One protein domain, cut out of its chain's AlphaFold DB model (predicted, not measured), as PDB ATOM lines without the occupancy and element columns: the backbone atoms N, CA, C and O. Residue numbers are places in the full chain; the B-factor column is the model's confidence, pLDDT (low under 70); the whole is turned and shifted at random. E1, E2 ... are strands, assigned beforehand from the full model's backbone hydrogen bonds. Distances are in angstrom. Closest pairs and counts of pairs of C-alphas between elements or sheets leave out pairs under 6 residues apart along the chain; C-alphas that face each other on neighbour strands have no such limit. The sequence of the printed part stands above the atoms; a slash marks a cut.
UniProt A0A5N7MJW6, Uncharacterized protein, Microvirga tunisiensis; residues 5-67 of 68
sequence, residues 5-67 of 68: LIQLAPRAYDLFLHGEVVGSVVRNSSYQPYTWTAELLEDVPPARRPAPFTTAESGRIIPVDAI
ATOM      1  N   LEU A   5     362.087 197.779 205.331       86.19
ATOM      2  CA  LEU A   5     362.663 198.741 206.263       86.19
ATOM      3  C   LEU A   5     363.920 198.139 206.882       86.19
ATOM      4  O   LEU A   5     363.864 197.070 207.490       86.19
ATOM      5  N   ILE A   6     365.043 198.841 206.757       87.12
ATOM      6  CA  ILE A   6     366.290 198.490 207.439       87.12
ATOM      7  C   ILE A   6     366.468 199.473 208.585       87.12
ATOM      8  O   ILE A   6     366.612 200.672 208.367       87.12
ATOM      9  N   GLN A   7     366.425 198.987 209.823       89.00
ATOM     10  CA  GLN A   7     366.574 199.854 210.984       89.00
ATOM     11  C   GLN A   7     368.030 200.299 211.139       89.00
ATOM     12  O   GLN A   7     368.903 199.474 211.397       89.00
ATOM     13  N   LEU A   8     368.271 201.607 211.043       86.31
ATOM     14  CA  LEU A   8     369.587 202.207 211.276       86.31
ATOM     15  C   LEU A   8     369.756 202.663 212.729       86.31
ATOM     16  O   LEU A   8     370.829 202.549 213.313       86.31
ATOM     17  N   ALA A   9     368.678 203.176 213.322       88.56
ATOM     18  CA  ALA A   9     368.633 203.626 214.708       88.56
ATOM     19  C   ALA A   9     367.211 203.456 215.270       88.56
ATOM     20  O   ALA A   9     366.269 203.171 214.522       88.56
ATOM     21  N   PRO A  10     366.983 203.625 216.584       87.31
ATOM     22  CA  PRO A  10     365.626 203.734 217.100       87.31
ATOM     23  C   PRO A  10     364.868 204.820 216.330       87.31
ATOM     24  O   PRO A  10     365.272 205.978 216.352       87.31
ATOM     25  N   ARG A  11     363.763 204.437 215.673       85.06
ATOM     26  CA  ARG A  11     362.871 205.323 214.899       85.06
ATOM     27  C   ARG A  11     363.401 205.802 213.541       85.06
ATOM     28  O   ARG A  11     362.650 206.512 212.884       85.06
ATOM     29  N   ALA A  12     364.600 205.413 213.114       86.94
ATOM     30  CA  ALA A  12     365.149 205.775 211.807       86.94
ATOM     31  C   ALA A  12     365.441 204.521 210.982       86.94
ATOM     32  O   ALA A  12     366.106 203.593 211.459       86.94
ATOM     33  N   TYR A  13     364.929 204.506 209.756       89.31
ATOM     34  CA  TYR A  13     364.964 203.353 208.872       89.31
ATOM     35  C   TYR A  13     365.335 203.783 207.457       89.31
ATOM     36  O   TYR A  13     364.847 204.808 206.986       89.31
ATOM     37  N   ASP A  14     366.120 202.964 206.771       87.94
ATOM     38  CA  ASP A  14     366.248 203.040 205.321       87.94
ATOM     39  C   ASP A  14     365.068 202.332 204.661       87.94
ATOM     40  O   ASP A  14     364.648 201.248 205.084       87.94
ATOM     41  N   LEU A  15     364.543 202.962 203.614       84.75
ATOM     42  CA  LEU A  15     363.482 202.442 202.774       84.75
ATOM     43  C   LEU A  15     364.099 201.699 201.596       84.75
ATOM     44  O   LEU A  15     364.815 202.279 200.779       84.75
ATOM     45  N   PHE A  16     363.776 200.419 201.489       85.56
ATOM     46  CA  PHE A  16     364.329 199.532 200.483       85.56
ATOM     47  C   PHE A  16     363.245 199.073 199.514       85.56
ATOM     48  O   PHE A  16     362.176 198.620 199.930       85.56
ATOM     49  N   LEU A  17     363.523 199.148 198.218       81.69
ATOM     50  CA  LEU A  17     362.634 198.652 197.177       81.69
ATOM     51  C   LEU A  17     363.460 197.968 196.086       81.69
ATOM     52  O   LEU A  17     364.424 198.528 195.583       81.69
ATOM     53  N   HIS A  18     363.081 196.743 195.714       82.44
ATOM     54  CA  HIS A  18     363.719 195.983 194.627       82.44
ATOM     55  C   HIS A  18     365.246 195.790 194.724       82.44
ATOM     56  O   HIS A  18     365.888 195.573 193.701       82.44
ATOM     57  N   GLY A  19     365.838 195.801 195.920       81.50
ATOM     58  CA  GLY A  19     367.295 195.662 196.040       81.50
ATOM     59  C   GLY A  19     368.039 196.987 196.228       81.50
ATOM     60  O   GLY A  19     369.254 196.961 196.402       81.50
ATOM     61  N   GLU A  20     367.332 198.118 196.219       84.50
ATOM     62  CA  GLU A  20     367.915 199.457 196.255       84.50
ATOM     63  C   GLU A  20     367.358 200.281 197.423       84.50
ATOM     64  O   GLU A  20     366.173 200.186 197.762       84.50
ATOM     65  N   VAL A  21     368.213 201.102 198.041       83.19
ATOM     66  CA  VAL A  21     367.774 202.107 199.014       83.19
ATOM     67  C   VAL A  21     367.180 203.276 198.239       83.19
ATOM     68  O   VAL A  21     367.883 203.958 197.504       83.19
ATOM     69  N   VAL A  22     365.881 203.500 198.408       81.62
ATOM     70  CA  VAL A  22     365.130 204.533 197.676       81.62
ATOM     71  C   VAL A  22     364.850 205.772 198.525       81.62
ATOM     72  O   VAL A  22     364.462 206.817 198.006       81.62
ATOM     73  N   GLY A  23     365.037 205.676 199.839       84.81
ATOM     74  CA  GLY A  23     364.726 206.754 200.765       84.81
ATOM     75  C   GLY A  23     364.997 206.384 202.212       84.81
ATOM     76  O   GLY A  23     365.546 205.328 202.511       84.81
ATOM     77  N   SER A  24     364.537 207.243 203.106       85.00
ATOM     78  CA  SER A  24     364.545 207.039 204.544       85.00
ATOM     79  C   SER A  24     363.158 207.290 205.126       85.00
ATOM     80  O   SER A  24     362.341 208.025 204.568       85.00
ATOM     81  N   VAL A  25     362.873 206.655 206.260       86.44
ATOM     82  CA  VAL A  25     361.649 206.853 207.029       86.44
ATOM     83  C   VAL A  25     362.015 207.079 208.488       86.44
ATOM     84  O   VAL A  25     362.714 206.279 209.113       86.44
ATOM     85  N   VAL A  26     361.490 208.157 209.056       85.19
ATOM     86  CA  VAL A  26     361.614 208.488 210.469       85.19
ATOM     87  C   VAL A  26     360.247 208.435 211.132       85.19
ATOM     88  O   VAL A  26     359.279 209.056 210.698       85.19
ATOM     89  N   ARG A  27     360.161 207.716 212.246       83.44
ATOM     90  CA  ARG A  27     358.983 207.723 213.111       83.44
ATOM     91  C   ARG A  27     359.047 208.939 214.030       83.44
ATOM     92  O   ARG A  27     359.931 209.019 214.880       83.44
ATOM     93  N   ASN A  28     358.096 209.863 213.925       78.00
ATOM     94  CA  ASN A  28     358.057 211.114 214.694       78.00
ATOM     95  C   ASN A  28     357.351 211.009 216.053       78.00
ATOM     96  O   ASN A  28     357.685 211.769 216.960       78.00
ATOM     97  N   SER A  29     356.436 210.053 216.234       74.00
ATOM     98  CA  SER A  29     355.712 209.873 217.503       74.00
ATOM     99  C   SER A  29     356.043 208.547 218.188       74.00
ATOM    100  O   SER A  29     356.082 207.494 217.546       74.00
ATOM    101  N   SER A  30     356.228 208.601 219.510       71.00
ATOM    102  CA  SER A  30     356.317 207.422 220.385       71.00
ATOM    103  C   SER A  30     354.942 206.855 220.760       71.00
ATOM    104  O   SER A  30     354.867 205.730 221.245       71.00
ATOM    105  N   TYR A  31     353.863 207.608 220.525       72.44
ATOM    106  CA  TYR A  31     352.493 207.255 220.904       72.44
ATOM    107  C   TYR A  31     351.623 207.018 219.670       72.44
ATOM    108  O   TYR A  31     351.838 207.630 218.623       72.44
ATOM    109  N   GLN A  32     350.650 206.112 219.791       66.88
ATOM    110  CA  GLN A  32     349.737 205.770 218.702       66.88
ATOM    111  C   GLN A  32     348.664 206.857 218.499       66.88
ATOM    112  O   GLN A  32     348.158 207.379 219.495       66.88
ATOM    113  N   PRO A  33     348.285 207.162 217.242       67.19
ATOM    114  CA  PRO A  33     348.831 206.589 216.010       67.19
ATOM    115  C   PRO A  33     350.231 207.134 215.696       67.19
ATOM    116  O   PRO A  33     350.518 208.318 215.862       67.19
ATOM    117  N   TYR A  34     351.123 206.254 215.242       68.75
ATOM    118  CA  TYR A  34     352.487 206.652 214.912       68.75
ATOM    119  C   TYR A  34     352.492 207.529 213.661       68.75
ATOM    120  O   TYR A  34     352.036 207.110 212.600       68.75
ATOM    121  N   THR A  35     353.051 208.729 213.779       75.00
ATOM    122  CA  THR A  35     353.354 209.583 212.630       75.00
ATOM    123  C   THR A  35     354.702 209.179 212.053       75.00
ATOM    124  O   THR A  35     355.691 209.133 212.789       75.00
ATOM    125  N   TRP A  36     354.754 208.920 210.752       79.06
ATOM    126  CA  TRP A  36     355.986 208.634 210.023       79.06
ATOM    127  C   TRP A  36     356.216 209.727 208.987       79.06
ATOM    128  O   TRP A  36     355.282 210.110 208.289       79.06
ATOM    129  N   THR A  37     357.441 210.228 208.897       79.25
ATOM    130  CA  THR A  37     357.895 211.067 207.787       79.25
ATOM    131  C   THR A  37     358.823 210.233 206.942       79.25
ATOM    132  O   THR A  37     359.699 209.564 207.481       79.25
ATOM    133  N   ALA A  38     358.636 210.280 205.635       80.25
ATOM    134  CA  ALA A  38     359.529 209.616 204.714       80.25
ATOM    135  C   ALA A  38     360.055 210.592 203.669       80.25
ATOM    136  O   ALA A  38     359.348 211.505 203.235       80.25
ATOM    137  N   GLU A  39     361.304 210.382 203.288       79.25
ATOM    138  CA  GLU A  39     362.059 211.234 202.383       79.25
ATOM    139  C   GLU A  39     362.795 210.352 201.374       79.25
ATOM    140  O   GLU A  39     363.487 209.413 201.760       79.25
ATOM    141  N   LEU A  40     362.612 210.610 200.079       79.50
ATOM    142  CA  LEU A  40     363.343 209.900 199.028       79.50
ATOM    143  C   LEU A  40     364.755 210.480 198.890       79.50
ATOM    144  O   LEU A  40     364.935 211.685 199.045       79.50
ATOM    145  N   LEU A  41     365.739 209.633 198.572       71.69
ATOM    146  CA  LEU A  41     367.150 210.038 198.492       71.69
ATOM    147  C   LEU A  41     367.454 211.017 197.342       71.69
ATOM    148  O   LEU A  41     368.427 211.760 197.429       71.69
ATOM    149  N   GLU A  42     366.637 211.059 196.284       65.44
ATOM    150  CA  GLU A  42     366.862 211.947 195.137       65.44
ATOM    151  C   GLU A  42     365.593 212.208 194.310       65.44
ATOM    152  O   GLU A  42     364.549 211.582 194.524       65.44
ATOM    153  N   ASP A  43     365.701 213.147 193.356       60.09
ATOM    154  CA  ASP A  43     364.693 213.563 192.368       60.09
ATOM    155  C   ASP A  43     364.404 212.445 191.350       60.09
ATOM    156  O   ASP A  43     364.507 212.602 190.131       60.09
ATOM    157  N   VAL A  44     364.056 211.263 191.866       62.12
ATOM    158  CA  VAL A  44     363.488 210.171 191.091       62.12
ATOM    159  C   VAL A  44     362.349 210.800 190.296       62.12
ATOM    160  O   VAL A  44     361.455 211.397 190.906       62.12
ATOM    161  N   PRO A  45     362.353 210.732 188.956       64.38
ATOM    162  CA  PRO A  45     361.320 211.387 188.175       64.38
ATOM    163  C   PRO A  45     359.959 210.863 188.644       64.38
ATOM    164  O   PRO A  45     359.852 209.676 188.953       64.38
ATOM    165  N   PRO A  46     358.910 211.698 188.706       66.50
ATOM    166  CA  PRO A  46     357.619 211.318 189.285       66.50
ATOM    167  C   PRO A  46     357.046 210.014 188.703       66.50
ATOM    168  O   PRO A  46     356.405 209.256 189.420       66.50
ATOM    169  N   ALA A  47     357.363 209.696 187.441       67.12
ATOM    170  CA  ALA A  47     356.996 208.443 186.775       67.12
ATOM    171  C   ALA A  47     357.670 207.172 187.344       67.12
ATOM    172  O   ALA A  47     357.185 206.068 187.120       67.12
ATOM    173  N   ARG A  48     358.798 207.315 188.046       69.50
ATOM    174  CA  ARG A  48     359.562 206.235 188.691       69.50
ATOM    175  C   ARG A  48     359.415 206.243 190.211       69.50
ATOM    176  O   ARG A  48     359.949 205.347 190.861       69.50
ATOM    177  N   ARG A  49     358.714 207.228 190.784       71.56
ATOM    178  CA  ARG A  49     358.495 207.277 192.228       71.56
ATOM    179  C   ARG A  49     357.509 206.190 192.629       71.56
ATOM    180  O   ARG A  49     356.388 206.163 192.117       71.56
ATOM    181  N   PRO A  50     357.899 205.295 193.537       70.94
ATOM    182  CA  PRO A  50     357.011 204.233 193.958       70.94
ATOM    183  C   PRO A  50     355.940 204.810 194.903       70.94
ATOM    184  O   PRO A  50     356.195 205.734 195.675       70.94
ATOM    185  N   ALA A  51     354.702 204.317 194.828       69.31
ATOM    186  CA  ALA A  51     353.633 204.759 195.732       69.31
ATOM    187  C   ALA A  51     354.003 204.422 197.188       69.31
ATOM    188  O   ALA A  51     354.502 203.321 197.395       69.31
ATOM    189  N   PRO A  52     353.784 205.291 198.193       65.56
ATOM    190  CA  PRO A  52     352.971 206.517 198.179       65.56
ATOM    191  C   PRO A  52     353.711 207.806 197.768       65.56
ATOM    192  O   PRO A  52     353.132 208.888 197.842       65.56
ATOM    193  N   PHE A  53     354.966 207.731 197.325       68.81
ATOM    194  CA  PHE A  53     355.829 208.890 197.062       68.81
ATOM    195  C   PHE A  53     355.577 209.574 195.710       68.81
ATOM    196  O   PHE A  53     356.486 210.109 195.083       68.81
ATOM    197  N   THR A  54     354.335 209.582 195.227       61.84
ATOM    198  CA  THR A  54     353.984 210.047 193.874       61.84
ATOM    199  C   THR A  54     354.017 211.572 193.701       61.84
ATOM    200  O   THR A  54     353.823 212.063 192.591       61.84
ATOM    201  N   THR A  55     354.275 212.348 194.760       57.12
ATOM    202  CA  THR A  55     354.328 213.824 194.730       57.12
ATOM    203  C   THR A  55     355.638 214.337 195.335       57.12
ATOM    204  O   THR A  55     356.151 213.741 196.274       57.12
ATOM    205  N   ALA A  56     356.199 215.428 194.796       52.41
ATOM    206  CA  ALA A  56     357.499 216.006 195.188       52.41
ATOM    207  C   ALA A  56     357.447 216.833 196.478       52.41
ATOM    208  O   ALA A  56     358.154 217.825 196.616       52.41
ATOM    209  N   GLU A  57     356.582 216.453 197.406       53.59
ATOM    210  CA  GLU A  57     356.481 217.129 198.690       53.59
ATOM    211  C   GLU A  57     357.593 216.549 199.573       53.59
ATOM    212  O   GLU A  57     357.475 215.427 200.073       53.59
ATOM    213  N   SER A  58     358.704 217.280 199.704       46.19
ATOM    214  CA  SER A  58     359.761 216.947 200.667       46.19
ATOM    215  C   SER A  58     359.138 216.877 202.065       46.19
ATOM    216  O   SER A  58     358.525 217.842 202.516       46.19
ATOM    217  N   GLY A  59     359.238 215.725 202.734       54.09
ATOM    218  CA  GLY A  59     358.689 215.529 204.080       54.09
ATOM    219  C   GLY A  59     357.203 215.148 204.143       54.09
ATOM    220  O   GLY A  59     356.470 215.640 205.004       54.09
ATOM    221  N   ARG A  60     356.732 214.242 203.276       61.06
ATOM    222  CA  ARG A  60     355.364 213.700 203.368       61.06
ATOM    223  C   ARG A  60     355.197 212.873 204.651       61.06
ATOM    224  O   ARG A  60     355.931 211.912 204.892       61.06
ATOM    225  N   ILE A  61     354.173 213.204 205.439       61.47
ATOM    226  CA  ILE A  61     353.670 212.319 206.492       61.47
ATOM    227  C   ILE A  61     352.933 211.164 205.815       61.47
ATOM    228  O   ILE A  61     351.935 211.390 205.126       61.47
ATOM    229  N   ILE A  62     353.416 209.939 206.002       62.47
ATOM    230  CA  ILE A  62     352.788 208.743 205.439       62.47
ATOM    231  C   ILE A  62     352.149 207.894 206.545       62.47
ATOM    232  O   ILE A  62     352.735 207.737 207.622       62.47
ATOM    233  N   PRO A  63     350.925 207.375 206.328       58.78
ATOM    234  CA  PRO A  63     350.309 206.456 207.273       58.78
ATOM    235  C   PRO A  63     351.097 205.142 207.302       58.78
ATOM    236  O   PRO A  63     351.609 204.698 206.278       58.78
ATOM    237  N   VAL A  64     351.168 204.512 208.478       54.09
ATOM    238  CA  VAL A  64     351.934 203.271 208.710       54.09
ATOM    239  C   VAL A  64     351.559 202.135 207.749       54.09
ATOM    240  O   VAL A  64     352.424 201.369 207.345       54.09
ATOM    241  N   ASP A  65     350.293 202.073 207.337       58.69
ATOM    242  CA  ASP A  65     349.761 201.063 206.415       58.69
ATOM    243  C   ASP A  65     350.282 201.225 204.975       58.69
ATOM    244  O   ASP A  65     350.300 200.279 204.207       58.69
ATOM    245  N   ALA A  66     350.776 202.413 204.601       57.06
ATOM    246  CA  ALA A  66     351.290 202.656 203.252       57.06
ATOM    247  C   ALA A  66     352.708 202.099 203.014       57.06
ATOM    248  O   ALA A  66     353.192 202.135 201.883       57.06
ATOM    249  N   ILE A  67     353.384 201.636 204.070       54.41
ATOM    250  CA  ILE A  67     354.734 201.048 204.020       54.41
ATOM    251  C   ILE A  67     354.693 199.545 204.357       54.41
ATOM    252  O   ILE A  67     355.675 198.847 204.107       54.41
TER     253      ILE A  67
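This is residues 5 to 67 of the 68 residues of an uncharacterized protein of Microvirga tunisiensis (UniProt A0A5N7MJW6). This is a single, strongly twisted sheet of five strands laid side by side in chain order, with a wide loop, residues 41 to 59, swinging out past one end of it before the short last strand E5. The turn of residues 28 to 35 reaches out at the opposite end, and the two loops together make the longest axis. The printed part has 63 residues with no named helix and five named strands, E1 E2 E3 E4 E5, which is also their order across the sheet, all antiparallel. The class is all strand, though under half of the residues, 27 of 63, are in named elements. The whole is compact, with a radius of gyration of the C-alphas of 11.5 A, yet elongated, with spans of 34 by 21 by 18 A.

E1 is residues 5 to 9, from C-alpha 5 at (362.663, 198.741, 206.263), and is 11.4 A long. E2, residues 12 to 17, covers 16.5 A. E3, residues 20 to 27, is the longest strand, 20.8 A from C-alpha 20 at (367.915, 199.457, 196.255) to C-alpha 27, and it bends by 51 degrees at residue 23. E4, residues 36 to 40, measures 13.3 A. E5, residues 60 to 62, has 6.0 A and ends at C-alpha 62 at (352.788, 208.743, 205.439).

The strands form a meander, each strand the antiparallel neighbour of the one before. The edge strand E1 and E2 form a hairpin at 156 degrees between their directions, with N 14 and O 6 at 2.8 A. E2 and E3 form a hairpin at 147 degrees, with N 15 and O 23 at 2.8 A and N 20 and O 17 at 3.0 A. E3 and E4 form a hairpin at 152 degrees; the C-alphas of residues 23 and 40 face each other at 3.9 A, and N 26 and O 37 are 2.8 A apart. E4 and the other edge strand E5 form a hairpin at 126 degrees, with N 62 and O 36 at 3.0 A. E1 is apart from E4 and E5, and E2 is apart from E5. From edge to edge the strands' lines turn by 111 degrees.

The two C-alphas farthest apart are those of Tyr 31 and Ala 47, 34.4 A. The C-alphas of Leu 5 and Ile 67, the first and last printed, are 8.6 A apart. The printed part has no cut. The link from E4 to E5 is long, 19 residues. The mean pLDDT of the printed part is 73.0, and residues 32 to 34, 42 to 48 and 51 to 67 are under 70.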